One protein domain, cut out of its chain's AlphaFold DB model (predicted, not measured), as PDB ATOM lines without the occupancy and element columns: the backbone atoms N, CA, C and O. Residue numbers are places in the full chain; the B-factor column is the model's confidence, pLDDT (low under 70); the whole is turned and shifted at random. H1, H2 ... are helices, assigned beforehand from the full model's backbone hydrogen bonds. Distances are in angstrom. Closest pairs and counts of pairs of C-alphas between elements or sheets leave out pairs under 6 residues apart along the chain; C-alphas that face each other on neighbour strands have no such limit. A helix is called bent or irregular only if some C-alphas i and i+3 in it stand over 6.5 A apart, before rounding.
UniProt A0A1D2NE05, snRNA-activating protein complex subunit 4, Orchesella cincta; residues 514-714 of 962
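This is residues 514 to 714 of the 962 residues of the protein "snRNA-activating protein complex subunit 4" of Orchesella cincta (UniProt A0A1D2NE05). One long helix, H8, makes a bar along the longest axis, and H11 packs beside part of it, running back the opposite way. Two separate clusters of shorter helices sit over the same side of this bar: H5, H6 and H7 at the end where H8 begins, and H1, H3, H4, H9 and H10 towards the other end, with open space between them crossed by the link of residues 563 to 571. The 201 printed residues hold eleven named helices, H1 to H11 in chain order, and no named strand; the class is all helix. The whole is loose, with a radius of gyration of the C-alphas of 21.1 A, and elongated, spanning 65 by 35 by 30 A.

H8, residues 620 to 654, is 50.1 A long and runs from C-alpha 620 at (161.477, 146.096, 132.317) to C-alpha 654 at (172.125, 194.590, 138.664). It is neither bent nor irregular, but only just: C-alphas 638 and 641 are 6.2 A apart. H11, residues 689 to 712, is 34.8 A long and ends with C-alpha 712 at (165.382, 158.874, 145.592). H5 is residues 572 to 585, H6 residues 589 to 595 and H7 residues 601 to 615, the last 20.8 A long. H1 is residues 516 to 528, H2 530 to 536, H3 540 to 545, H4 551 to 562, H9 663 to 669 and H10 677 to 684. H9 is irregular, with C-alphas 665 and 668 7.2 A apart.

H8 and H11 touch at a shallow tilt of 19 degrees, opposite ways; their closest C-alphas, of Ala 643 and Leu 696, are 6.3 A apart. Residues 620 to 624 of H8 touch H5, closest at Leu 572 and His 624, C-alphas 6.2 A apart. H6 and H7 touch, about perpendicular at 87 degrees, with C-alphas 589 and 601 closest at 5.2 A. H1 is the hub, touching H3, H4, H8, H10 and H11. Its C-alpha 516 is 5.9 A from C-alpha 642 of H8, their closest pair. H1 and H10 stand at a shallow tilt of 21 degrees, the same way, closest at C-alphas 521 and 684, 6.2 A. H9 touches H10, with C-alphas 666 and 683 closest at 6.6 A. H2 touches no helix. In H1, H3, H4, H5, H7, H10 and H11 every O i to N i+4 pair is within hydrogen-bond range; H8 has 29 of 31, and H2, H6 and H9 each have 1 of 3, beside 2 of 4 O i to N i+3 pairs.

The farthest C-alphas, of Glu 584 and Arg 662, are 66.1 A apart. The printed part has no cut, and no link is long. Mean pLDDT of the printed part is 77.1; 49 residues are under 70, among them 531 to 538, 562 to 569, 628 to 638 and 705 to 714.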
ATOM      1  N   PHE A 514     161.241 177.364 119.481       87.50
ATOM      2  CA  PHE A 514     161.238 178.398 120.518       87.50
ATOM      3  C   PHE A 514     162.676 178.732 120.903       87.50
ATOM      4  O   PHE A 514     163.454 177.808 121.159       87.50
ATOM      5  N   SER A 515     163.014 180.020 120.935       89.19
ATOM      6  CA  SER A 515     164.295 180.473 121.480       89.19
ATOM      7  C   SER A 515     164.271 180.468 123.014       89.19
ATOM      8  O   SER A 515     163.209 180.478 123.637       89.19
ATOM      9  N   ILE A 516     165.454 180.472 123.635       86.81
ATOM     10  CA  ILE A 516     165.574 180.564 125.100       86.81
ATOM     11  C   ILE A 516     164.960 181.881 125.597       86.81
ATOM     12  O   ILE A 516     164.278 181.897 126.616       86.81
ATOM     13  N   VAL A 517     165.124 182.969 124.839       89.81
ATOM     14  CA  VAL A 517     164.528 184.275 125.156       89.81
ATOM     15  C   VAL A 517     162.998 184.203 125.147       89.81
ATOM     16  O   VAL A 517     162.366 184.728 126.057       89.81
ATOM     17  N   GLU A 518     162.392 183.510 124.174       91.69
ATOM     18  CA  GLU A 518     160.940 183.271 124.144       91.69
ATOM     19  C   GLU A 518     160.456 182.475 125.363       91.69
ATOM     20  O   GLU A 518     159.395 182.779 125.907       91.69
ATOM     21  N   ASP A 519     161.223 181.477 125.807       90.56
ATOM     22  CA  ASP A 519     160.887 180.697 127.001       90.56
ATOM     23  C   ASP A 519     160.970 181.534 128.278       90.56
ATOM     24  O   ASP A 519     160.079 181.456 129.122       90.56
ATOM     25  N   VAL A 520     162.012 182.357 128.410       90.06
ATOM     26  CA  VAL A 520     162.169 183.267 129.550       90.06
ATOM     27  C   VAL A 520     161.045 184.299 129.563       90.06
ATOM     28  O   VAL A 520     160.413 184.487 130.599       90.06
ATOM     29  N   LEU A 521     160.735 184.914 128.418       89.94
ATOM     30  CA  LEU A 521     159.610 185.843 128.287       89.94
ATOM     31  C   LEU A 521     158.291 185.179 128.688       89.94
ATOM     32  O   LEU A 521     157.548 185.751 129.474       89.94
ATOM     33  N   LEU A 522     158.032 183.951 128.233       90.00
ATOM     34  CA  LEU A 522     156.838 183.202 128.618       90.00
ATOM     35  C   LEU A 522     156.753 182.976 130.133       90.00
ATOM     36  O   LEU A 522     155.688 183.177 130.714       90.00
ATOM     37  N   LEU A 523     157.851 182.577 130.782       87.69
ATOM     38  CA  LEU A 523     157.879 182.371 132.233       87.69
ATOM     39  C   LEU A 523     157.645 183.674 133.005       87.69
ATOM     40  O   LEU A 523     156.870 183.681 133.959       87.69
ATOM     41  N   LEU A 524     158.257 184.778 132.572       85.94
ATOM     42  CA  LEU A 524     158.075 186.089 133.200       85.94
ATOM     43  C   LEU A 524     156.660 186.630 133.006       85.94
ATOM     44  O   LEU A 524     156.057 187.124 133.953       85.94
ATOM     45  N   THR A 525     156.102 186.499 131.802       85.56
ATOM     46  CA  THR A 525     154.713 186.870 131.527       85.56
ATOM     47  C   THR A 525     153.760 186.064 132.409       85.56
ATOM     48  O   THR A 525     152.843 186.637 132.988       85.56
ATOM     49  N   MET A 526     153.987 184.758 132.590       83.12
ATOM     50  CA  MET A 526     153.145 183.954 133.485       83.12
ATOM     51  C   MET A 526     153.283 184.375 134.943       83.12
ATOM     52  O   MET A 526     152.316 184.288 135.693       83.12
ATOM     53  N   GLU A 527     154.467 184.826 135.345       82.75
ATOM     54  CA  GLU A 527     154.684 185.345 136.687       82.75
ATOM     55  C   GLU A 527     153.897 186.641 136.921       82.75
ATOM     56  O   GLU A 527     153.228 186.771 137.941       82.75
ATOM     57  N   CYS A 528     153.872 187.549 135.940       80.06
ATOM     58  CA  CYS A 528     153.076 188.777 136.009       80.06
ATOM     59  C   CYS A 528     151.562 188.523 136.069       80.06
ATOM     60  O   CYS A 528     150.853 189.239 136.768       80.06
ATOM     61  N   TYR A 529     151.057 187.524 135.340       75.50
ATOM     62  CA  TYR A 529     149.617 187.234 135.259       75.50
ATOM     63  C   TYR A 529     149.162 186.108 136.198       75.50
ATOM     64  O   TYR A 529     148.040 185.624 136.072       75.50
ATOM     65  N   ARG A 530     150.003 185.677 137.144       71.81
ATOM     66  CA  ARG A 530     149.752 184.508 138.003       71.81
ATOM     67  C   ARG A 530     148.411 184.557 138.734       71.81
ATOM     68  O   ARG A 530     147.695 183.559 138.734       71.81
ATOM     69  N   GLU A 531     148.091 185.689 139.352       64.81
ATOM     70  CA  GLU A 531     146.851 185.867 140.124       64.81
ATOM     71  C   GLU A 531     145.625 185.680 139.219       64.81
ATOM     72  O   GLU A 531     144.748 184.870 139.507       64.81
ATOM     73  N   HIS A 532     145.664 186.281 138.029       56.62
ATOM     74  CA  HIS A 532     144.610 186.207 137.018       56.62
ATOM     75  C   HIS A 532     144.484 184.805 136.384       56.62
ATOM     76  O   HIS A 532     143.391 184.367 136.023       56.62
ATOM     77  N   LEU A 533     145.603 184.079 136.262       58.38
ATOM     78  CA  LEU A 533     145.656 182.714 135.731       58.38
ATOM     79  C   LEU A 533     145.095 181.673 136.711       58.38
ATOM     80  O   LEU A 533     144.579 180.648 136.264       58.38
ATOM     81  N   SER A 534     145.199 181.918 138.024       52.22
ATOM     82  CA  SER A 534     144.774 180.973 139.068       52.22
ATOM     83  C   SER A 534     143.254 180.824 139.195       52.22
ATOM     84  O   SER A 534     142.781 179.782 139.638       52.22
ATOM     85  N   GLU A 535     142.500 181.825 138.740       43.59
ATOM     86  CA  GLU A 535     141.043 181.875 138.891       43.59
ATOM     87  C   GLU A 535     140.280 181.444 137.627       43.59
ATOM     88  O   GLU A 535     139.119 181.052 137.720       43.59
ATOM     89  N   THR A 536     140.898 181.504 136.437       47.91
ATOM     90  CA  THR A 536     140.151 181.409 135.161       47.91
ATOM     91  C   THR A 536     140.731 180.465 134.100       47.91
ATOM     92  O   THR A 536     140.144 180.348 133.025       47.91
ATOM     93  N   GLU A 537     141.880 179.808 134.337       57.38
ATOM     94  CA  GLU A 537     142.645 179.053 133.312       57.38
ATOM     95  C   GLU A 537     142.853 179.828 131.984       57.38
ATOM     96  O   GLU A 537     143.157 179.246 130.927       57.38
ATOM     97  N   ASN A 538     142.690 181.157 132.013       64.12
ATOM     98  CA  ASN A 538     142.611 181.969 130.816       64.12
ATOM     99  C   ASN A 538     144.004 182.422 130.372       64.12
ATOM    100  O   ASN A 538     144.678 183.187 131.053       64.12
ATOM    101  N   PHE A 539     144.426 181.972 129.191       73.75
ATOM    102  CA  PHE A 539     145.711 182.358 128.614       73.75
ATOM    103  C   PHE A 539     145.636 183.628 127.767       73.75
ATOM    104  O   PHE A 539     146.683 184.095 127.336       73.75
ATOM    105  N   ASP A 540     144.463 184.211 127.533       70.75
ATOM    106  CA  ASP A 540     144.304 185.391 126.677       70.75
ATOM    107  C   ASP A 540     145.272 186.548 127.007       70.75
ATOM    108  O   ASP A 540     145.872 187.070 126.063       70.75
ATOM    109  N   PRO A 541     145.572 186.893 128.283       71.12
ATOM    110  CA  PRO A 541     146.566 187.927 128.609       71.12
ATOM    111  C   PRO A 541     147.953 187.665 128.000       71.12
ATOM    112  O   PRO A 541     148.668 188.585 127.600       71.12
ATOM    113  N   VAL A 542     148.314 186.390 127.849       76.19
ATOM    114  CA  VAL A 542     149.567 185.944 127.227       76.19
ATOM    115  C   VAL A 542     149.578 186.227 125.731       76.19
ATOM    116  O   VAL A 542     150.624 186.573 125.189       76.19
ATOM    117  N   ALA A 543     148.433 186.098 125.053       72.31
ATOM    118  CA  ALA A 543     148.330 186.408 123.628       72.31
ATOM    119  C   ALA A 543     148.582 187.896 123.363       72.31
ATOM    120  O   ALA A 543     149.221 188.234 122.368       72.31
ATOM    121  N   TYR A 544     148.113 188.768 124.258       72.75
ATOM    122  CA  TYR A 544     148.329 190.209 124.149       72.75
ATOM    123  C   TYR A 544     149.777 190.603 124.447       72.75
ATOM    124  O   TYR A 544     150.348 191.412 123.719       72.75
ATOM    125  N   ALA A 545     150.388 190.012 125.478       76.19
ATOM    126  CA  ALA A 545     151.777 190.294 125.836       76.19
ATOM    127  C   ALA A 545     152.786 189.701 124.834       76.19
ATOM    128  O   ALA A 545     153.817 190.310 124.556       76.19
ATOM    129  N   LEU A 546     152.484 188.527 124.262       85.44
ATOM    130  CA  LEU A 546     153.367 187.774 123.365       85.44
ATOM    131  C   LEU A 546     152.689 187.482 122.005       85.44
ATOM    132  O   LEU A 546     152.469 186.316 121.651       85.44
ATOM    133  N   PRO A 547     152.376 188.509 121.192       77.81
ATOM    134  CA  PRO A 547     151.517 188.379 120.007       77.81
ATOM    135  C   PRO A 547     152.150 187.645 118.814       77.81
ATOM    136  O   PRO A 547     151.480 187.377 117.816       77.81
ATOM    137  N   TRP A 548     153.445 187.319 118.870       82.38
ATOM    138  CA  TRP A 548     154.183 186.721 117.751       82.38
ATOM    139  C   TRP A 548     154.142 185.189 117.703       82.38
ATOM    140  O   TRP A 548     154.728 184.590 116.800       82.38
ATOM    141  N   ARG A 549     153.444 184.526 118.628       84.06
ATOM    142  CA  ARG A 549     153.064 183.107 118.512       84.06
ATOM    143  C   ARG A 549     151.584 182.956 118.826       84.06
ATOM    144  O   ARG A 549     150.977 183.800 119.474       84.06
ATOM    145  N   TYR A 550     151.003 181.840 118.399       76.31
ATOM    146  CA  TYR A 550     149.616 181.548 118.738       76.31
ATOM    147  C   TYR A 550     149.461 181.200 120.207       76.31
ATOM    148  O   TYR A 550     150.285 180.489 120.781       76.31
ATOM    149  N   ILE A 551     148.311 181.559 120.770       75.06
ATOM    150  CA  ILE A 551     147.973 181.204 122.145       75.06
ATOM    151  C   ILE A 551     148.013 179.696 122.399       75.06
ATOM    152  O   ILE A 551     148.468 179.241 123.441       75.06
ATOM    153  N   THR A 552     147.633 178.898 121.401       74.75
ATOM    154  CA  THR A 552     147.747 177.434 121.452       74.75
ATOM    155  C   THR A 552     149.202 176.972 121.522       74.75
ATOM    156  O   THR A 552     149.506 176.027 122.244       74.75
ATOM    157  N   GLN A 553     150.120 177.646 120.824       83.62
ATOM    158  CA  GLN A 553     151.549 177.351 120.888       83.62
ATOM    159  C   GLN A 553     152.134 177.748 122.244       83.62
ATOM    160  O   GLN A 553     152.877 176.953 122.813       83.62
ATOM    161  N   TRP A 554     151.757 178.911 122.788       84.44
ATOM    162  CA  TRP A 554     152.168 179.340 124.127       84.44
ATOM    163  C   TRP A 554     151.642 178.418 125.217       84.44
ATOM    164  O   TRP A 554     152.429 177.941 126.025       84.44
ATOM    165  N   ARG A 555     150.353 178.065 125.186       79.12
ATOM    166  CA  ARG A 555     149.748 177.075 126.090       79.12
ATOM    167  C   ARG A 555     150.478 175.741 126.041       79.12
ATOM    168  O   ARG A 555     150.858 175.198 127.074       79.12
ATOM    169  N   LEU A 556     150.733 175.221 124.838       78.62
ATOM    170  CA  LEU A 556     151.475 173.972 124.666       78.62
ATOM    171  C   LEU A 556     152.926 174.091 125.137       78.62
ATOM    172  O   LEU A 556     153.464 173.125 125.676       78.62
ATOM    173  N   ARG A 557     153.579 175.237 124.915       84.56
ATOM    174  CA  ARG A 557     154.963 175.469 125.337       84.56
ATOM    175  C   ARG A 557     155.060 175.596 126.849       84.56
ATOM    176  O   ARG A 557     155.855 174.878 127.440       84.56
ATOM    177  N   PHE A 558     154.209 176.407 127.464       80.19
ATOM    178  CA  PHE A 558     154.118 176.569 128.908       80.19
ATOM    179  C   PHE A 558     153.751 175.257 129.591       80.19
ATOM    180  O   PHE A 558     154.435 174.845 130.516       80.19
ATOM    181  N   GLY A 559     152.758 174.534 129.067       71.94
ATOM    182  CA  GLY A 559     152.432 173.192 129.535       71.94
ATOM    183  C   GLY A 559     153.644 172.267 129.453       71.94
ATOM    184  O   GLY A 559     153.945 171.573 130.409       71.94
ATOM    185  N   ARG A 560     154.424 172.302 128.363       72.00
ATOM    186  CA  ARG A 560     155.689 171.550 128.285       72.00
ATOM    187  C   ARG A 560     156.713 172.010 129.325       72.00
ATOM    188  O   ARG A 560     157.388 171.143 129.849       72.00
ATOM    189  N   LEU A 561     156.830 173.301 129.628       71.94
ATOM    190  CA  LEU A 561     157.772 173.813 130.632       71.94
ATOM    191  C   LEU A 561     157.334 173.504 132.080       71.94
ATOM    192  O   LEU A 561     158.191 173.173 132.892       71.94
ATOM    193  N   MET A 562     156.029 173.559 132.389       63.31
ATOM    194  CA  MET A 562     155.496 173.522 133.763       63.31
ATOM    195  C   MET A 562     154.798 172.222 134.175       63.31
ATOM    196  O   MET A 562     154.953 171.788 135.311       63.31
ATOM    197  N   THR A 563     154.010 171.594 133.296       56.09
ATOM    198  CA  THR A 563     153.137 170.448 133.650       56.09
ATOM    199  C   THR A 563     153.369 169.193 132.794       56.09
ATOM    200  O   THR A 563     152.847 168.119 133.074       56.09
ATOM    201  N   GLY A 564     154.188 169.263 131.749       47.66
ATOM    202  CA  GLY A 564     154.098 168.351 130.606       47.66
ATOM    203  C   GLY A 564     155.226 167.340 130.443       47.66
ATOM    204  O   GLY A 564     155.354 166.773 129.351       47.66
ATOM    205  N   PHE A 565     156.036 167.109 131.475       44.62
ATOM    206  CA  PHE A 565     157.064 166.063 131.456       44.62
ATOM    207  C   PHE A 565     156.649 164.820 132.244       44.62
ATOM    208  O   PHE A 565     156.762 163.721 131.705       44.62
ATOM    209  N   TYR A 566     156.049 164.982 133.424       45.16
ATOM    210  CA  TYR A 566     155.697 163.872 134.317       45.16
ATOM    211  C   TYR A 566     154.516 163.030 133.831       45.16
ATOM    212  O   TYR A 566     154.591 161.810 133.841       45.16
ATOM    213  N   HIS A 567     153.464 163.649 133.297       46.81
ATOM    214  CA  HIS A 567     152.305 162.906 132.788       46.81
ATOM    215  C   HIS A 567     152.607 162.099 131.515       46.81
ATOM    216  O   HIS A 567     151.909 161.137 131.217       46.81
ATOM    217  N   LYS A 568     153.687 162.430 130.788       53.88
ATOM    218  CA  LYS A 568     154.211 161.627 129.667       53.88
ATOM    219  C   LYS A 568     155.224 160.570 130.094       53.88
ATOM    220  O   LYS A 568     155.609 159.751 129.254       53.88
ATOM    221  N   MET A 569     155.737 160.659 131.317       62.91
ATOM    222  CA  MET A 569     156.640 159.651 131.841       62.91
ATOM    223  C   MET A 569     155.818 158.433 132.185       62.91
ATOM    224  O   MET A 569     154.759 158.560 132.783       62.91
ATOM    225  N   TRP A 570     156.291 157.289 131.724       73.94
ATOM    226  CA  TRP A 570     155.788 156.016 132.186       73.94
ATOM    227  C   TRP A 570     156.599 155.639 133.416       73.94
ATOM    228  O   TRP A 570     157.833 155.569 133.336       73.94
ATOM    229  N   SER A 571     155.928 155.482 134.548       78.50
ATOM    230  CA  SER A 571     156.541 154.871 135.724       78.50
ATOM    231  C   SER A 571     156.719 153.364 135.509       78.50
ATOM    232  O   SER A 571     156.150 152.797 134.570       78.50
ATOM    233  N   LEU A 572     157.541 152.724 136.344       80.50
ATOM    234  CA  LEU A 572     157.720 151.271 136.280       80.50
ATOM    235  C   LEU A 572     156.385 150.558 136.516       80.50
ATOM    236  O   LEU A 572     156.050 149.615 135.807       80.50
ATOM    237  N   GLU A 573     155.609 151.073 137.463       81.56
ATOM    238  CA  GLU A 573     154.287 150.583 137.834       81.56
ATOM    239  C   GLU A 573     153.283 150.818 136.701       81.56
ATOM    240  O   GLU A 573     152.487 149.938 136.396       81.56
ATOM    241  N   GLU A 574     153.339 151.974 136.028       87.69
ATOM    242  CA  GLU A 574     152.493 152.261 134.866       87.69
ATOM    243  C   GLU A 574     152.811 151.332 133.686       87.69
ATOM    244  O   GLU A 574     151.887 150.864 133.027       87.69
ATOM    245  N   ASP A 575     154.088 151.050 133.407       90.44
ATOM    246  CA  ASP A 575     154.471 150.128 132.332       90.44
ATOM    247  C   ASP A 575     154.182 148.661 132.699       90.44
ATOM    248  O   ASP A 575     153.776 147.900 131.821       90.44
ATOM    249  N   GLN A 576     154.314 148.262 133.971       89.56
ATOM    250  CA  GLN A 576     153.864 146.949 134.461       89.56
ATOM    251  C   GLN A 576     152.346 146.808 134.345       89.56
ATOM    252  O   GLN A 576     151.854 145.815 133.819       89.56
ATOM    253  N   CYS A 577     151.604 147.827 134.775       91.25
ATOM    254  CA  CYS A 577     150.154 147.892 134.642       91.25
ATOM    255  C   CYS A 577     149.739 147.826 133.167       91.25
ATOM    256  O   CYS A 577     148.868 147.041 132.803       91.25
ATOM    257  N   LEU A 578     150.411 148.577 132.285       93.31
ATOM    258  CA  LEU A 578     150.153 148.541 130.846       93.31
ATOM    259  C   LEU A 578     150.421 147.153 130.266       93.31
ATOM    260  O   LEU A 578     149.624 146.673 129.465       93.31
ATOM    261  N   TRP A 579     151.535 146.529 130.650       91.69
ATOM    262  CA  TRP A 579     151.887 145.188 130.203       91.69
ATOM    263  C   TRP A 579     150.805 144.187 130.606       91.69
ATOM    264  O   TRP A 579     150.243 143.521 129.739       91.69
ATOM    265  N   ASN A 580     150.434 144.164 131.886       93.06
ATOM    266  CA  ASN A 580     149.437 143.245 132.435       93.06
ATOM    267  C   ASN A 580     148.048 143.457 131.814       93.06
ATOM    268  O   ASN A 580     147.425 142.498 131.373       93.06
ATOM    269  N   LEU A 581     147.595 144.708 131.683       94.12
ATOM    270  CA  LEU A 581     146.292 145.026 131.090       94.12
ATOM    271  C   LEU A 581     146.206 144.653 129.604       94.12
ATOM    272  O   LEU A 581     145.122 144.333 129.116       94.12
ATOM    273  N   VAL A 582     147.320 144.702 128.864       93.81
ATOM    274  CA  VAL A 582     147.351 144.227 127.471       93.81
ATOM    275  C   VAL A 582     147.343 142.700 127.411       93.81
ATOM    276  O   VAL A 582     146.694 142.162 126.516       93.81
ATOM    277  N   GLN A 583     147.989 142.001 128.353       91.69
ATOM    278  CA  GLN A 583     147.890 140.538 128.445       91.69
ATOM    279  C   GLN A 583     146.465 140.085 128.800       91.69
ATOM    280  O   GLN A 583     145.958 139.142 128.205       91.69
ATOM    281  N   GLU A 584     145.793 140.790 129.712       93.38
ATOM    282  CA  GLU A 584     144.441 140.447 130.170       93.38
ATOM    283  C   GLU A 584     143.356 140.787 129.136       93.38
ATOM    284  O   GLU A 584     142.487 139.973 128.825       93.38
ATOM    285  N   HIS A 585     143.372 142.005 128.590       88.81
ATOM    286  CA  HIS A 585     142.290 142.505 127.735       88.81
ATOM    287  C   HIS A 585     142.622 142.502 126.234       88.81
ATOM    288  O   HIS A 585     141.770 142.878 125.413       88.81
ATOM    289  N   GLY A 586     143.843 142.117 125.851       87.12
ATOM    290  CA  GLY A 586     144.356 142.247 124.486       87.12
ATOM    291  C   GLY A 586     144.575 143.713 124.069       87.12
ATOM    292  O   GLY A 586     144.542 144.624 124.900       87.12
ATOM    293  N   PRO A 587     144.740 144.021 122.765       88.88
ATOM    294  CA  PRO A 587     145.023 145.373 122.253       88.88
ATOM    295  C   PRO A 587     143.815 146.342 122.302       88.88
ATOM    296  O   PRO A 587     143.619 147.198 121.430       88.88
ATOM    297  N   LYS A 588     142.981 146.258 123.344       92.31
ATOM    298  CA  LYS A 588     141.804 147.105 123.585       92.31
ATOM    299  C   LYS A 588     142.186 148.393 124.317       92.31
ATOM    300  O   LYS A 588     141.642 148.733 125.365       92.31
ATOM    301  N   TYR A 589     143.063 149.193 123.710       90.25
ATOM    302  CA  TYR A 589     143.654 150.385 124.338       90.25
ATOM    303  C   TYR A 589     142.656 151.456 124.820       90.25
ATOM    304  O   TYR A 589     143.033 152.320 125.598       90.25
ATOM    305  N   LYS A 590     141.397 151.448 124.352       89.75
ATOM    306  CA  LYS A 590     140.350 152.370 124.841       89.75
ATOM    307  C   LYS A 590     139.850 151.983 126.240       89.75
ATOM    308  O   LYS A 590     139.459 152.859 127.000       89.75
ATOM    309  N   VAL A 591     139.848 150.686 126.548       88.88
ATOM    310  CA  VAL A 591     139.508 150.155 127.873       88.88
ATOM    311  C   VAL A 591     140.700 150.356 128.800       88.88
ATOM    312  O   VAL A 591     140.552 150.983 129.838       88.88
ATOM    313  N   ILE A 592     141.890 149.960 128.341       90.62
ATOM    314  CA  ILE A 592     143.157 150.080 129.080       90.62
ATOM    315  C   ILE A 592     143.445 151.529 129.488       90.62
ATOM    316  O   ILE A 592     143.877 151.774 130.606       90.62
ATOM    317  N   GLN A 593     143.153 152.503 128.618       91.31
ATOM    318  CA  GLN A 593     143.331 153.925 128.925       91.31
ATOM    319  C   GLN A 593     142.609 154.356 130.211       91.31
ATOM    320  O   GLN A 593     143.098 155.238 130.904       91.31
ATOM    321  N   ARG A 594     141.458 153.756 130.545       88.62
ATOM    322  CA  ARG A 594     140.678 154.148 131.733       88.62
ATOM    323  C   ARG A 594     141.460 153.957 133.034       88.62
ATOM    324  O   ARG A 594     141.204 154.683 133.986       88.62
ATOM    325  N   SER A 595     142.436 153.049 133.044       86.88
ATOM    326  CA  SER A 595     143.341 152.807 134.172       86.88
ATOM    327  C   SER A 595     144.461 153.852 134.292       86.88
ATOM    328  O   SER A 595     145.214 153.831 135.261       86.88
ATOM    329  N   PHE A 596     144.583 154.778 133.331       83.81
ATOM    330  CA  PHE A 596     145.618 155.811 133.291       83.81
ATOM    331  C   PHE A 596     144.995 157.219 133.234       83.81
ATOM    332  O   PHE A 596     144.565 157.657 132.165       83.81
ATOM    333  N   PRO A 597     145.017 157.995 134.335       72.38
ATOM    334  CA  PRO A 597     144.384 159.320 134.402       72.38
ATOM    335  C   PRO A 597     144.935 160.345 133.399       72.38
ATOM    336  O   PRO A 597     144.250 161.294 133.028       72.38
ATOM    337  N   HIS A 598     146.186 160.169 132.962       71.06
ATOM    338  CA  HIS A 598     146.909 161.160 132.159       71.06
ATOM    339  C   HIS A 598     147.554 160.593 130.888       71.06
ATOM    340  O   HIS A 598     148.398 161.259 130.282       71.06
ATOM    341  N   LYS A 599     147.195 159.365 130.489       80.25
ATOM    342  CA  LYS A 599     147.703 158.739 129.264       80.25
ATOM    343  C   LYS A 599     146.573 158.570 128.261       80.25
ATOM    344  O   LYS A 599     145.493 158.108 128.604       80.25
ATOM    345  N   ASP A 600     146.834 158.897 127.001       78.69
ATOM    346  CA  ASP A 600     145.877 158.674 125.914       78.69
ATOM    347  C   ASP A 600     145.975 157.252 125.355       78.69
ATOM    348  O   ASP A 600     147.054 156.651 125.325       78.69
ATOM    349  N   ARG A 601     144.885 156.751 124.758       85.75
ATOM    350  CA  ARG A 601     144.860 155.475 124.014       85.75
ATOM    351  C   ARG A 601     146.057 155.318 123.066       85.75
ATOM    352  O   ARG A 601     146.660 154.250 122.979       85.75
ATOM    353  N   LYS A 602     146.392 156.380 122.322       84.31
ATOM    354  CA  LYS A 602     147.516 156.378 121.366       84.31
ATOM    355  C   LYS A 602     148.865 156.241 122.074       84.31
ATOM    356  O   LYS A 602     149.747 155.564 121.556       84.31
ATOM    357  N   GLN A 603     149.012 156.856 123.245       84.19
ATOM    358  CA  GLN A 603     150.227 156.779 124.052       84.19
ATOM    359  C   GLN A 603     150.401 155.379 124.641       84.19
ATOM    360  O   GLN A 603     151.503 154.848 124.564       84.19
ATOM    361  N   CYS A 604     149.321 154.760 125.129       89.31
ATOM    362  CA  CYS A 604     149.330 153.380 125.627       89.31
ATOM    363  C   CYS A 604     149.762 152.396 124.531       89.31
ATOM    364  O   CYS A 604     150.678 151.606 124.732       89.31
ATOM    365  N   ARG A 605     149.182 152.506 123.324       90.38
ATOM    366  CA  ARG A 605     149.582 151.676 122.174       90.38
ATOM    367  C   ARG A 605     151.050 151.873 121.805       90.38
ATOM    368  O   ARG A 605     151.784 150.901 121.672       90.38
ATOM    369  N   ALA A 606     151.471 153.125 121.620       87.50
ATOM    370  CA  ALA A 606     152.844 153.433 121.230       87.50
ATOM    371  C   ALA A 606     153.854 152.961 122.285       87.50
ATOM    372  O   ALA A 606     154.933 152.484 121.933       87.50
ATOM    373  N   ARG A 607     153.498 153.069 123.571       90.81
ATOM    374  CA  ARG A 607     154.330 152.579 124.665       90.81
ATOM    375  C   ARG A 607     154.430 151.064 124.662       90.81
ATOM    376  O   ARG A 607     155.545 150.565 124.705       90.81
ATOM    377  N   TYR A 608     153.309 150.358 124.544       91.06
ATOM    378  CA  TYR A 608     153.291 148.897 124.534       91.06
ATOM    379  C   TYR A 608     154.155 148.326 123.401       91.06
ATOM    380  O   TYR A 608     155.050 147.536 123.666       91.06
ATOM    381  N   VAL A 609     153.985 148.815 122.165       90.00
ATOM    382  CA  VAL A 609     154.800 148.386 121.005       90.00
ATOM    383  C   VAL A 609     156.298 148.620 121.245       90.00
ATOM    384  O   VAL A 609     157.153 147.851 120.811       90.00
ATOM    385  N   HIS A 610     156.639 149.703 121.943       85.69
ATOM    386  CA  HIS A 610     158.019 149.992 122.304       85.69
ATOM    387  C   HIS A 610     158.551 149.052 123.396       85.69
ATOM    388  O   HIS A 610     159.685 148.590 123.281       85.69
ATOM    389  N   LEU A 611     157.752 148.767 124.428       88.50
ATOM    390  CA  LEU A 611     158.100 147.821 125.488       88.50
ATOM    391  C   LEU A 611     158.275 146.414 124.934       88.50
ATOM    392  O   LEU A 611     159.290 145.798 125.211       88.50
ATOM    393  N   GLU A 612     157.360 145.946 124.093       88.94
ATOM    394  CA  GLU A 612     157.410 144.620 123.471       88.94
ATOM    395  C   GLU A 612     158.744 144.381 122.752       88.94
ATOM    396  O   GLU A 612     159.410 143.376 122.982       88.94
ATOM    397  N   ARG A 613     159.216 145.368 121.981       85.75
ATOM    398  CA  ARG A 613     160.530 145.313 121.321       85.75
ATOM    399  C   ARG A 613     161.702 145.333 122.303       85.75
ATOM    400  O   ARG A 613     162.738 144.728 122.051       85.75
ATOM    401  N   ILE A 614     161.600 146.101 123.382       80.44
ATOM    402  CA  ILE A 614     162.706 146.273 124.329       80.44
ATOM    403  C   ILE A 614     162.831 145.081 125.266       80.44
ATOM    404  O   ILE A 614     163.956 144.653 125.535       80.44
ATOM    405  N   LEU A 615     161.704 144.536 125.715       83.75
ATOM    406  CA  LEU A 615     161.634 143.416 126.643       83.75
ATOM    407  C   LEU A 615     162.156 142.109 126.041       83.75
ATOM    408  O   LEU A 615     162.596 141.243 126.784       83.75
ATOM    409  N   GLN A 616     162.255 142.024 124.710       78.75
ATOM    410  CA  GLN A 616     163.018 140.976 124.018       78.75
ATOM    411  C   GLN A 616     164.526 141.009 124.335       78.75
ATOM    412  O   GLN A 616     165.207 140.001 124.194       78.75
ATOM    413  N   SER A 617     165.068 142.166 124.729       68.38
ATOM    414  CA  SER A 617     166.516 142.396 124.885       68.38
ATOM    415  C   SER A 617     166.958 142.792 126.298       68.38
ATOM    416  O   SER A 617     168.155 142.808 126.579       68.38
ATOM    417  N   MET A 618     166.030 143.167 127.184       78.12
ATOM    418  CA  MET A 618     166.321 143.561 128.568       78.12
ATOM    419  C   MET A 618     165.070 143.504 129.448       78.12
ATOM    420  O   MET A 618     163.974 143.755 128.973       78.12
ATOM    421  N   SER A 619     165.227 143.279 130.753       80.31
ATOM    422  CA  SER A 619     164.109 143.342 131.711       80.31
ATOM    423  C   SER A 619     163.493 144.748 131.808       80.31
ATOM    424  O   SER A 619     164.211 145.747 131.678       80.31
ATOM    425  N   LEU A 620     162.216 144.834 132.181       78.62
ATOM    426  CA  LEU A 620     161.477 146.096 132.317       78.62
ATOM    427  C   LEU A 620     162.126 147.072 133.310       78.62
ATOM    428  O   LEU A 620     162.275 148.255 133.013       78.62
ATOM    429  N   GLN A 621     162.616 146.561 134.439       74.44
ATOM    430  CA  GLN A 621     163.326 147.332 135.462       74.44
ATOM    431  C   GLN A 621     164.585 147.991 134.876       74.44
ATOM    432  O   GLN A 621     164.760 149.209 134.948       74.44
ATOM    433  N   ASN A 622     165.425 147.209 134.187       68.38
ATOM    434  CA  ASN A 622     166.609 147.717 133.483       68.38
ATOM    435  C   ASN A 622     166.278 148.781 132.427       68.38
ATOM    436  O   ASN A 622     167.028 149.749 132.270       68.38
ATOM    437  N   TYR A 623     165.171 148.616 131.704       78.12
ATOM    438  CA  TYR A 623     164.717 149.611 130.744       78.12
ATOM    439  C   TYR A 623     164.289 150.915 131.426       78.12
ATOM    440  O   TYR A 623     164.711 151.987 130.983       78.12
ATOM    441  N   HIS A 624     163.515 150.853 132.514       72.25
ATOM    442  CA  HIS A 624     163.066 152.047 133.239       72.25
ATOM    443  C   HIS A 624     164.212 152.880 133.781       72.25
ATOM    444  O   HIS A 624     164.186 154.106 133.695       72.25
ATOM    445  N   VAL A 625     165.268 152.224 134.248       65.00
ATOM    446  CA  VAL A 625     166.504 152.896 134.652       65.00
ATOM    447  C   VAL A 625     167.074 153.723 133.498       65.00
ATOM    448  O   VAL A 625     167.420 154.898 133.664       65.00
ATOM    449  N   MET A 626     167.171 153.128 132.305       64.31
ATOM    450  CA  MET A 626     167.676 153.819 131.116       64.31
ATOM    451  C   MET A 626     166.735 154.933 130.655       64.31
ATOM    452  O   MET A 626     167.192 156.007 130.258       64.31
ATOM    453  N   TYR A 627     165.432 154.676 130.699       71.00
ATOM    454  CA  TYR A 627     164.376 155.613 130.350       71.00
ATOM    455  C   TYR A 627     164.436 156.866 131.236       71.00
ATOM    456  O   TYR A 627     164.498 157.979 130.710       71.00
ATOM    457  N   ASN A 628     164.548 156.682 132.554       64.38
ATOM    458  CA  ASN A 628     164.643 157.756 133.541       64.38
ATOM    459  C   ASN A 628     165.967 158.525 133.434       64.38
ATOM    460  O   ASN A 628     165.965 159.754 133.446       64.38
ATOM    461  N   SER A 629     167.094 157.836 133.231       58.69
ATOM    462  CA  SER A 629     168.414 158.480 133.103       58.69
ATOM    463  C   SER A 629     168.530 159.348 131.843       58.69
ATOM    464  O   SER A 629     169.045 160.468 131.884       58.69
ATOM    465  N   ARG A 630     168.015 158.867 130.701       58.25
ATOM    466  CA  ARG A 630     167.980 159.648 129.450       58.25
ATOM    467  C   ARG A 630     167.055 160.856 129.562       58.25
ATOM    468  O   ARG A 630     167.367 161.906 129.007       58.25
ATOM    469  N   ARG A 631     165.937 160.708 130.274       60.72
ATOM    470  CA  ARG A 631     164.968 161.785 130.506       60.72
ATOM    471  C   ARG A 631     165.501 162.848 131.458       60.72
ATOM    472  O   ARG A 631     165.431 164.013 131.097       60.72
ATOM    473  N   LYS A 632     166.151 162.462 132.561       58.47
ATOM    474  CA  LYS A 632     166.850 163.389 133.463       58.47
ATOM    475  C   LYS A 632     167.788 164.307 132.677       58.47
ATOM    476  O   LYS A 632     167.651 165.522 132.737       58.47
ATOM    477  N   ASN A 633     168.669 163.734 131.855       51.97
ATOM    478  CA  ASN A 633     169.586 164.523 131.029       51.97
ATOM    479  C   ASN A 633     168.858 165.448 130.040       51.97
ATOM    480  O   ASN A 633     169.299 166.571 129.835       51.97
ATOM    481  N   PHE A 634     167.737 165.017 129.460       55.62
ATOM    482  CA  PHE A 634     166.942 165.840 128.544       55.62
ATOM    483  C   PHE A 634     166.225 167.008 129.239       55.62
ATOM    484  O   PHE A 634     166.159 168.100 128.676       55.62
ATOM    485  N   ASP A 635     165.701 166.789 130.446       59.56
ATOM    486  CA  ASP A 635     164.959 167.796 131.210       59.56
ATOM    487  C   ASP A 635     165.916 168.877 131.751       59.56
ATOM    488  O   ASP A 635     165.661 170.071 131.571       59.56
ATOM    489  N   PHE A 636     167.080 168.477 132.289       59.69
ATOM    490  CA  PHE A 636     168.149 169.415 132.671       59.69
ATOM    491  C   PHE A 636     168.692 170.185 131.465       59.69
ATOM    492  O   PHE A 636     168.814 171.402 131.536       59.69
ATOM    493  N   GLN A 637     168.939 169.524 130.328       60.00
ATOM    494  CA  GLN A 637     169.419 170.195 129.109       60.00
ATOM    495  C   GLN A 637     168.468 171.274 128.574       60.00
ATOM    496  O   GLN A 637     168.892 172.100 127.771       60.00
ATOM    497  N   LYS A 638     167.193 171.272 128.980       68.56
ATOM    498  CA  LYS A 638     166.197 172.246 128.517       68.56
ATOM    499  C   LYS A 638     165.922 173.365 129.502       68.56
ATOM    500  O   LYS A 638     165.829 174.509 129.078       68.56
ATOM    501  N   LEU A 639     165.759 173.042 130.784       74.06
ATOM    502  CA  LEU A 639     165.414 174.031 131.808       74.06
ATOM    503  C   LEU A 639     166.650 174.759 132.356       74.06
ATOM    504  O   LEU A 639     166.550 175.928 132.712       74.06
ATOM    505  N   ASN A 640     167.819 174.107 132.367       76.25
ATOM    506  CA  ASN A 640     169.053 174.712 132.867       76.25
ATOM    507  C   ASN A 640     169.516 175.920 132.026       76.25
ATOM    508  O   ASN A 640     169.768 176.964 132.618       76.25
ATOM    509  N   PRO A 641     169.516 175.876 130.674       83.69
ATOM    510  CA  PRO A 641     169.867 177.054 129.874       83.69
ATOM    511  C   PRO A 641     168.919 178.241 130.080       83.69
ATOM    512  O   PRO A 641     169.340 179.386 129.968       83.69
ATOM    513  N   ILE A 642     167.641 177.984 130.385       85.69
ATOM    514  CA  ILE A 642     166.651 179.033 130.677       85.69
ATOM    515  C   ILE A 642     166.988 179.709 132.012       85.69
ATOM    516  O   ILE A 642     166.975 180.937 132.093       85.69
ATOM    517  N   ALA A 643     167.323 178.918 133.037       85.19
ATOM    518  CA  ALA A 643     167.733 179.427 134.344       85.19
ATOM    519  C   ALA A 643     169.041 180.228 134.256       85.19
ATOM    520  O   ALA A 643     169.081 181.367 134.714       85.19
ATOM    521  N   GLU A 644     170.067 179.680 133.594       87.75
ATOM    522  CA  GLU A 644     171.356 180.352 133.372       87.75
ATOM    523  C   GLU A 644     171.175 181.680 132.626       87.75
ATOM    524  O   GLU A 644     171.719 182.708 133.028       87.75
ATOM    525  N   TYR A 645     170.359 181.687 131.569       90.25
ATOM    526  CA  TYR A 645     170.098 182.891 130.786       90.25
ATOM    527  C   TYR A 645     169.376 183.974 131.602       90.25
ATOM    528  O   TYR A 645     169.734 185.157 131.544       90.25
ATOM    529  N   LEU A 646     168.370 183.586 132.393       88.19
ATOM    530  CA  LEU A 646     167.655 184.508 133.272       88.19
ATOM    531  C   LEU A 646     168.582 185.060 134.370       88.19
ATOM    532  O   LEU A 646     168.584 186.265 134.615       88.19
ATOM    533  N   GLU A 647     169.429 184.218 134.965       90.38
ATOM    534  CA  GLU A 647     170.422 184.624 135.963       90.38
ATOM    535  C   GLU A 647     171.447 185.614 135.385       90.38
ATOM    536  O   GLU A 647     171.711 186.661 135.983       90.38
ATOM    537  N   MET A 648     171.982 185.338 134.190       88.88
ATOM    538  CA  MET A 648     172.876 186.256 133.474       88.88
ATOM    539  C   MET A 648     172.206 187.609 133.217       88.88
ATOM    540  O   MET A 648     172.822 188.657 133.427       88.88
ATOM    541  N   THR A 649     170.934 187.600 132.816       88.19
ATOM    542  CA  THR A 649     170.160 188.823 132.557       88.19
ATOM    543  C   THR A 649     169.950 189.638 133.837       88.19
ATOM    544  O   THR A 649     170.141 190.857 133.838       88.19
ATOM    545  N   ILE A 650     169.621 188.979 134.955       89.06
ATOM    546  CA  ILE A 650     169.473 189.625 136.269       89.06
ATOM    547  C   ILE A 650     170.798 190.248 136.718       89.06
ATOM    548  O   ILE A 650     170.804 191.397 137.169       89.06
ATOM    549  N   LYS A 651     171.919 189.530 136.567       87.94
ATOM    550  CA  LYS A 651     173.264 190.034 136.897       87.94
ATOM    551  C   LYS A 651     173.623 191.257 136.058       87.94
ATOM    552  O   LYS A 651     174.030 192.273 136.615       87.94
ATOM    553  N   ALA A 652     173.409 191.206 134.742       84.81
ATOM    554  CA  ALA A 652     173.663 192.341 133.856       84.81
ATOM    555  C   ALA A 652     172.839 193.578 134.255       84.81
ATOM    556  O   ALA A 652     173.363 194.692 134.260       84.81
ATOM    557  N   LYS A 653     171.571 193.386 134.643       83.56
ATOM    558  CA  LYS A 653     170.689 194.471 135.097       83.56
ATOM    559  C   LYS A 653     171.097 195.027 136.463       83.56
ATOM    560  O   LYS A 653     170.988 196.227 136.686       83.56
ATOM    561  N   ALA A 654     171.600 194.179 137.361       85.31
ATOM    562  CA  ALA A 654     172.125 194.590 138.664       85.31
ATOM    563  C   ALA A 654     173.404 195.432 138.546       85.31
ATOM    564  O   ALA A 654     173.564 196.397 139.282       85.31
ATOM    565  N   MET A 655     174.282 195.085 137.601       83.44
ATOM    566  CA  MET A 655     175.528 195.812 137.330       83.44
ATOM    567  C   MET A 655     175.323 197.081 136.482       83.44
ATOM    568  O   MET A 655     176.291 197.759 136.155       83.44
ATOM    569  N   GLY A 656     174.087 197.391 136.072       79.75
ATOM    570  CA  GLY A 656     173.802 198.515 135.175       79.75
ATOM    571  C   GLY A 656     174.337 198.327 133.747       79.75
ATOM    572  O   GLY A 656     174.340 199.271 132.965       79.75
ATOM    573  N   CYS A 657     174.757 197.114 133.375       70.44
ATOM    574  CA  CYS A 657     175.313 196.796 132.054       70.44
ATOM    575  C   CYS A 657     174.243 196.685 130.955       70.44
ATOM    576  O   CYS A 657     174.557 196.412 129.796       70.44
ATOM    577  N   THR A 658     172.965 196.851 131.297       72.44
ATOM    578  CA  THR A 658     171.862 196.789 130.340       72.44
ATOM    579  C   THR A 658     171.663 198.142 129.676       72.44
ATOM    580  O   THR A 658     171.447 199.148 130.351       72.44
ATOM    581  N   ARG A 659     171.670 198.164 128.342       70.62
ATOM    582  CA  ARG A 659     171.320 199.357 127.566       70.62
ATOM    583  C   ARG A 659     169.908 199.835 127.933       70.62
ATOM    584  O   ARG A 659     168.992 199.022 128.027       70.62
ATOM    585  N   TYR A 660     169.727 201.151 128.069       69.81
ATOM    586  CA  TYR A 660     168.401 201.757 128.218       69.81
ATOM    587  C   TYR A 660     167.516 201.402 127.014       69.81
ATOM    588  O   TYR A 660     167.883 201.683 125.868       69.81
ATOM    589  N   VAL A 661     166.365 200.780 127.282       71.25
ATOM    590  CA  VAL A 661     165.390 200.401 126.253       71.25
ATOM    591  C   VAL A 661     164.628 201.654 125.838       71.25
ATOM    592  O   VAL A 661     163.906 202.243 126.641       71.25
ATOM    593  N   ARG A 662     164.795 202.091 124.589       70.56
ATOM    594  CA  ARG A 662     164.046 203.231 124.047       70.56
ATOM    595  C   ARG A 662     162.716 202.743 123.493       70.56
ATOM    596  O   ARG A 662     162.610 201.605 123.048       70.56
ATOM    597  N   GLU A 663     161.729 203.629 123.402       69.44
ATOM    598  CA  GLU A 663     160.439 203.288 122.787       69.44
ATOM    599  C   GLU A 663     160.601 202.778 121.341       69.44
ATOM    600  O   GLU A 663     159.966 201.804 120.944       69.44
ATOM    601  N   ALA A 664     161.553 203.340 120.587       67.06
ATOM    602  CA  ALA A 664     161.897 202.879 119.242       67.06
ATOM    603  C   ALA A 664     162.380 201.414 119.186       67.06
ATOM    604  O   ALA A 664     162.205 200.751 118.161       67.06
ATOM    605  N   ASP A 665     162.972 200.906 120.274       68.19
ATOM    606  CA  ASP A 665     163.448 199.525 120.378       68.19
ATOM    607  C   ASP A 665     162.276 198.543 120.640       68.19
ATOM    608  O   ASP A 665     162.406 197.353 120.365       68.19
ATOM    609  N   LEU A 666     161.112 199.041 121.090       75.19
ATOM    610  CA  LEU A 666     159.868 198.279 121.318       75.19
ATOM    611  C   LEU A 666     158.834 198.431 120.193       75.19
ATOM    612  O   LEU A 666     157.804 197.757 120.192       75.19
ATOM    613  N   GLU A 667     159.117 199.272 119.197       72.19
ATOM    614  CA  GLU A 667     158.210 199.559 118.081       72.19
ATOM    615  C   GLU A 667     157.811 198.291 117.302       72.19
ATOM    616  O   GLU A 667     156.755 198.232 116.674       72.19
ATOM    617  N   PHE A 668     158.616 197.227 117.378       74.12
ATOM    618  CA  PHE A 668     158.293 195.935 116.774       74.12
ATOM    619  C   PHE A 668     156.975 195.328 117.281       74.12
ATOM    620  O   PHE A 668     156.319 194.635 116.507       74.12
ATOM    621  N   LEU A 669     156.549 195.629 118.514       66.94
ATOM    622  CA  LEU A 669     155.264 195.179 119.059       66.94
ATOM    623  C   LEU A 669     154.074 195.745 118.264       66.94
ATOM    624  O   LEU A 669     153.023 195.115 118.180       66.94
ATOM    625  N   ARG A 670     154.251 196.911 117.628       66.69
ATOM    626  CA  ARG A 670     153.238 197.570 116.787       66.69
ATOM    627  C   ARG A 670     153.334 197.139 115.311       66.69
ATOM    628  O   ARG A 670     152.344 197.185 114.569       66.69
ATOM    629  N   ARG A 671     154.498 196.655 114.856       65.25
ATOM    630  CA  ARG A 671     154.777 196.320 113.443       65.25
ATOM    631  C   ARG A 671     154.008 195.093 112.935       65.25
ATOM    632  O   ARG A 671     153.594 194.211 113.683       65.25
ATOM    633  N   ARG A 672     153.824 195.003 111.611       61.28
ATOM    634  CA  ARG A 672     153.261 193.826 110.910       61.28
ATOM    635  C   ARG A 672     154.330 192.786 110.528       61.28
ATOM    636  O   ARG A 672     154.247 192.216 109.447       61.28
ATOM    637  N   ARG A 673     155.332 192.545 111.388       75.19
ATOM    638  CA  ARG A 673     156.357 191.506 111.173       75.19
ATOM    639  C   ARG A 673     156.751 190.775 112.455       75.19
ATOM    640  O   ARG A 673     156.573 191.316 113.540       75.19
ATOM    641  N   ALA A 674     157.313 189.582 112.312       77.62
ATOM    642  CA  ALA A 674     157.838 188.793 113.414       77.62
ATOM    643  C   ALA A 674     159.065 189.474 114.067       77.62
ATOM    644  O   ALA A 674     159.900 190.051 113.352       77.62
ATOM    645  N   PRO A 675     159.191 189.423 115.407       84.62
ATOM    646  CA  PRO A 675     160.332 189.979 116.123       84.62
ATOM    647  C   PRO A 675     161.583 189.114 115.985       84.62
ATOM    648  O   PRO A 675     161.520 187.886 116.067       84.62
ATOM    649  N   SER A 676     162.731 189.768 115.836       86.50
ATOM    650  CA  SER A 676     164.055 189.141 115.927       86.50
ATOM    651  C   SER A 676     164.427 188.812 117.378       86.50
ATOM    652  O   SER A 676     163.870 189.390 118.306       86.50
ATOM    653  N   ASP A 677     165.389 187.911 117.597       84.81
ATOM    654  CA  ASP A 677     165.837 187.575 118.962       84.81
ATOM    655  C   ASP A 677     166.394 188.789 119.709       84.81
ATOM    656  O   ASP A 677     166.074 188.981 120.874       84.81
ATOM    657  N   ARG A 678     167.094 189.693 119.014       84.88
ATOM    658  CA  ARG A 678     167.575 190.952 119.597       84.88
ATOM    659  C   ARG A 678     166.437 191.870 120.064       84.88
ATOM    660  O   ARG A 678     166.553 192.525 121.092       84.88
ATOM    661  N   GLU A 679     165.335 191.928 119.317       85.19
ATOM    662  CA  GLU A 679     164.140 192.693 119.709       85.19
ATOM    663  C   GLU A 679     163.460 192.066 120.937       85.19
ATOM    664  O   GLU A 679     163.037 192.780 121.848       85.19
ATOM    665  N   LEU A 680     163.426 190.731 121.010       89.25
ATOM    666  CA  LEU A 680     162.935 190.009 122.184       89.25
ATOM    667  C   LEU A 680     163.829 190.212 123.413       89.25
ATOM    668  O   LEU A 680     163.308 190.348 124.514       89.25
ATOM    669  N   GLU A 681     165.149 190.281 123.241       87.06
ATOM    670  CA  GLU A 681     166.093 190.613 124.314       87.06
ATOM    671  C   GLU A 681     165.850 192.024 124.856       87.06
ATOM    672  O   GLU A 681     165.804 192.222 126.069       87.06
ATOM    673  N   CYS A 682     165.618 193.009 123.982       83.50
ATOM    674  CA  CYS A 682     165.242 194.356 124.412       83.50
ATOM    675  C   CYS A 682     163.917 194.362 125.186       83.50
ATOM    676  O   CYS A 682     163.806 195.055 126.197       83.50
ATOM    677  N   TYR A 683     162.934 193.572 124.753       84.50
ATOM    678  CA  TYR A 683     161.665 193.434 125.466       84.50
ATOM    679  C   TYR A 683     161.819 192.717 126.811       84.50
ATOM    680  O   TYR A 683     161.250 193.144 127.807       84.50
ATOM    681  N   LEU A 684     162.665 191.692 126.897       85.62
ATOM    682  CA  LEU A 684     162.994 191.033 128.161       85.62
ATOM    683  C   LEU A 684     163.521 192.037 129.196       85.62
ATOM    684  O   LEU A 684     163.137 191.990 130.366       85.62
ATOM    685  N   LEU A 685     164.351 192.989 128.768       83.75
ATOM    686  CA  LEU A 685     164.916 194.011 129.647       83.75
ATOM    687  C   LEU A 685     163.878 194.990 130.221       83.75
ATOM    688  O   LEU A 685     164.206 195.674 131.195       83.75
ATOM    689  N   THR A 686     162.640 195.047 129.710       81.81
ATOM    690  CA  THR A 686     161.584 195.905 130.280       81.81
ATOM    691  C   THR A 686     160.997 195.345 131.573       81.81
ATOM    692  O   THR A 686     160.449 196.103 132.370       81.81
ATOM    693  N   PHE A 687     161.125 194.038 131.827       82.44
ATOM    694  CA  PHE A 687     160.589 193.415 133.039       82.44
ATOM    695  C   PHE A 687     161.319 193.904 134.295       82.44
ATOM    696  O   PHE A 687     162.537 194.119 134.298       82.44
ATOM    697  N   GLN A 688     160.580 194.079 135.392       82.44
ATOM    698  CA  GLN A 688     161.165 194.475 136.671       82.44
ATOM    699  C   GLN A 688     162.101 193.382 137.200       82.44
ATOM    700  O   GLN A 688     161.787 192.193 137.135       82.44
ATOM    701  N   ARG A 689     163.242 193.786 137.778       85.00
ATOM    702  CA  ARG A 689     164.232 192.846 138.332       85.00
ATOM    703  C   ARG A 689     163.619 191.929 139.398       85.00
ATOM    704  O   ARG A 689     163.944 190.751 139.417       85.00
ATOM    705  N   GLY A 690     162.712 192.443 140.236       81.56
ATOM    706  CA  GLY A 690     162.026 191.645 141.260       81.56
ATOM    707  C   GLY A 690     161.228 190.476 140.673       81.56
ATOM    708  O   GLY A 690     161.380 189.346 141.124       81.56
ATOM    709  N   VAL A 691     160.466 190.723 139.602       83.94
ATOM    710  CA  VAL A 691     159.709 189.679 138.885       83.94
ATOM    711  C   VAL A 691     160.650 188.626 138.298       83.94
ATOM    712  O   VAL A 691     160.378 187.431 138.395       83.94
ATOM    713  N   MET A 692     161.786 189.055 137.737       86.81
ATOM    714  CA  MET A 692     162.800 188.135 137.216       86.81
ATOM    715  C   MET A 692     163.375 187.221 138.303       86.81
ATOM    716  O   MET A 692     163.499 186.020 138.070       86.81
ATOM    717  N   CYS A 693     163.688 187.760 139.486       85.38
ATOM    718  CA  CYS A 693     164.185 186.966 140.612       85.38
ATOM    719  C   CYS A 693     163.150 185.934 141.079       85.38
ATOM    720  O   CYS A 693     163.478 184.758 141.189       85.38
ATOM    721  N   VAL A 694     161.889 186.340 141.265       85.50
ATOM    722  CA  VAL A 694     160.812 185.425 141.693       85.50
ATOM    723  C   VAL A 694     160.603 184.291 140.686       85.50
ATOM    724  O   VAL A 694     160.428 183.131 141.070       85.50
ATOM    725  N   ALA A 695     160.642 184.602 139.388       85.06
ATOM    726  CA  ALA A 695     160.551 183.593 138.339       85.06
ATOM    727  C   ALA A 695     161.753 182.629 138.360       85.06
ATOM    728  O   ALA A 695     161.563 181.418 138.217       85.06
ATOM    729  N   LEU A 696     162.970 183.145 138.579       87.75
ATOM    730  CA  LEU A 696     164.184 182.335 138.698       87.75
ATOM    731  C   LEU A 696     164.118 181.395 139.907       87.75
ATOM    732  O   LEU A 696     164.345 180.199 139.744       87.75
ATOM    733  N   ASP A 697     163.739 181.892 141.084       85.19
ATOM    734  CA  ASP A 697     163.647 181.089 142.311       85.19
ATOM    735  C   ASP A 697     162.675 179.920 142.146       85.19
ATOM    736  O   ASP A 697     162.947 178.787 142.550       85.19
ATOM    737  N   ARG A 698     161.542 180.156 141.478       81.88
ATOM    738  CA  ARG A 698     160.570 179.097 141.184       81.88
ATOM    739  C   ARG A 698     161.081 178.096 140.163       81.88
ATOM    740  O   ARG A 698     160.834 176.898 140.324       81.88
ATOM    741  N   LEU A 699     161.778 178.558 139.129       82.94
ATOM    742  CA  LEU A 699     162.395 177.680 138.138       82.94
ATOM    743  C   LEU A 699     163.468 176.791 138.787       82.94
ATOM    744  O   LEU A 699     163.461 175.576 138.581       82.94
ATOM    745  N   LEU A 700     164.328 177.367 139.631       83.25
ATOM    746  CA  LEU A 700     165.326 176.641 140.416       83.25
ATOM    747  C   LEU A 700     164.666 175.661 141.393       83.25
ATOM    748  O   LEU A 700     165.072 174.504 141.462       83.25
ATOM    749  N   GLY A 701     163.585 176.058 142.068       76.94
ATOM    750  CA  GLY A 701     162.793 175.161 142.912       76.94
ATOM    751  C   GLY A 701     162.196 173.975 142.140       76.94
ATOM    752  O   GLY A 701     162.169 172.853 142.645       76.94
ATOM    753  N   CYS A 702     161.763 174.181 140.892       73.88
ATOM    754  CA  CYS A 702     161.315 173.088 140.023       73.88
ATOM    755  C   CYS A 702     162.470 172.152 139.645       73.88
ATOM    756  O   CYS A 702     162.306 170.933 139.695       73.88
ATOM    757  N   LEU A 703     163.639 172.704 139.309       73.94
ATOM    758  CA  LEU A 703     164.851 171.930 139.033       73.94
ATOM    759  C   LEU A 703     165.288 171.104 140.248       73.94
ATOM    760  O   LEU A 703     165.628 169.936 140.085       73.94
ATOM    761  N   LEU A 704     165.216 171.658 141.458       73.75
ATOM    762  CA  LEU A 704     165.533 170.941 142.695       73.75
ATOM    763  C   LEU A 704     164.565 169.781 142.947       73.75
ATOM    764  O   LEU A 704     165.018 168.661 143.162       73.75
ATOM    765  N   LYS A 705     163.252 169.991 142.794       69.12
ATOM    766  CA  LYS A 705     162.256 168.904 142.888       69.12
ATOM    767  C   LYS A 705     162.508 167.793 141.868       69.12
ATOM    768  O   LYS A 705     162.346 166.614 142.175       69.12
ATOM    769  N   ILE A 706     162.926 168.163 140.652       66.69
ATOM    770  CA  ILE A 706     163.375 167.203 139.639       66.69
ATOM    771  C   ILE A 706     164.593 166.422 140.173       66.69
ATOM    772  O   ILE A 706     164.613 165.193 140.102       66.69
ATOM    773  N   GLN A 707     165.607 167.106 140.715       64.75
ATOM    774  CA  GLN A 707     166.819 166.471 141.253       64.75
ATOM    775  C   GLN A 707     166.530 165.517 142.413       64.75
ATOM    776  O   GLN A 707     167.045 164.399 142.384       64.75
ATOM    777  N   GLU A 708     165.737 165.940 143.397       63.22
ATOM    778  CA  GLU A 708     165.383 165.170 144.595       63.22
ATOM    779  C   GLU A 708     164.647 163.886 144.228       63.22
ATOM    780  O   GLU A 708     165.109 162.798 144.572       63.22
ATOM    781  N   LYS A 709     163.608 163.986 143.393       60.97
ATOM    782  CA  LYS A 709     162.866 162.820 142.906       60.97
ATOM    783  C   LYS A 709     163.771 161.827 142.174       60.97
ATOM    784  O   LYS A 709     163.656 160.622 142.348       60.97
ATOM    785  N   TYR A 710     164.722 162.303 141.367       56.66
ATOM    786  CA  TYR A 710     165.690 161.412 140.715       56.66
ATOM    787  C   TYR A 710     166.799 160.902 141.650       56.66
ATOM    788  O   TYR A 710     167.496 159.956 141.283       56.66
ATOM    789  N   ARG A 711     167.028 161.540 142.801       53.09
ATOM    790  CA  ARG A 711     167.995 161.096 143.815       53.09
ATOM    791  C   ARG A 711     167.416 159.936 144.626       53.09
ATOM    792  O   ARG A 711     168.138 158.969 144.836       53.09
ATOM    793  N   GLU A 712     166.125 159.979 144.955       50.44
ATOM    794  CA  GLU A 712     165.382 158.874 145.592       50.44
ATOM    795  C   GLU A 712     165.399 157.592 144.738       50.44
ATOM    796  O   GLU A 712     165.644 156.505 145.244       50.44
ATOM    797  N   PHE A 713     165.265 157.710 143.412       46.81
ATOM    798  CA  PHE A 713     165.415 156.564 142.496       46.81
ATOM    799  C   PHE A 713     166.868 156.076 142.331       46.81
ATOM    800  O   PHE A 713     167.106 154.977 141.837       46.81
ATOM    801  N   SER A 714     167.859 156.902 142.678       46.28
ATOM    802  CA  SER A 714     169.287 156.592 142.522       46.28
ATOM    803  C   SER A 714     169.880 155.885 143.740       46.28
ATOM    804  O   SER A 714     170.952 155.297 143.603       46.28
TER     805      SER A 714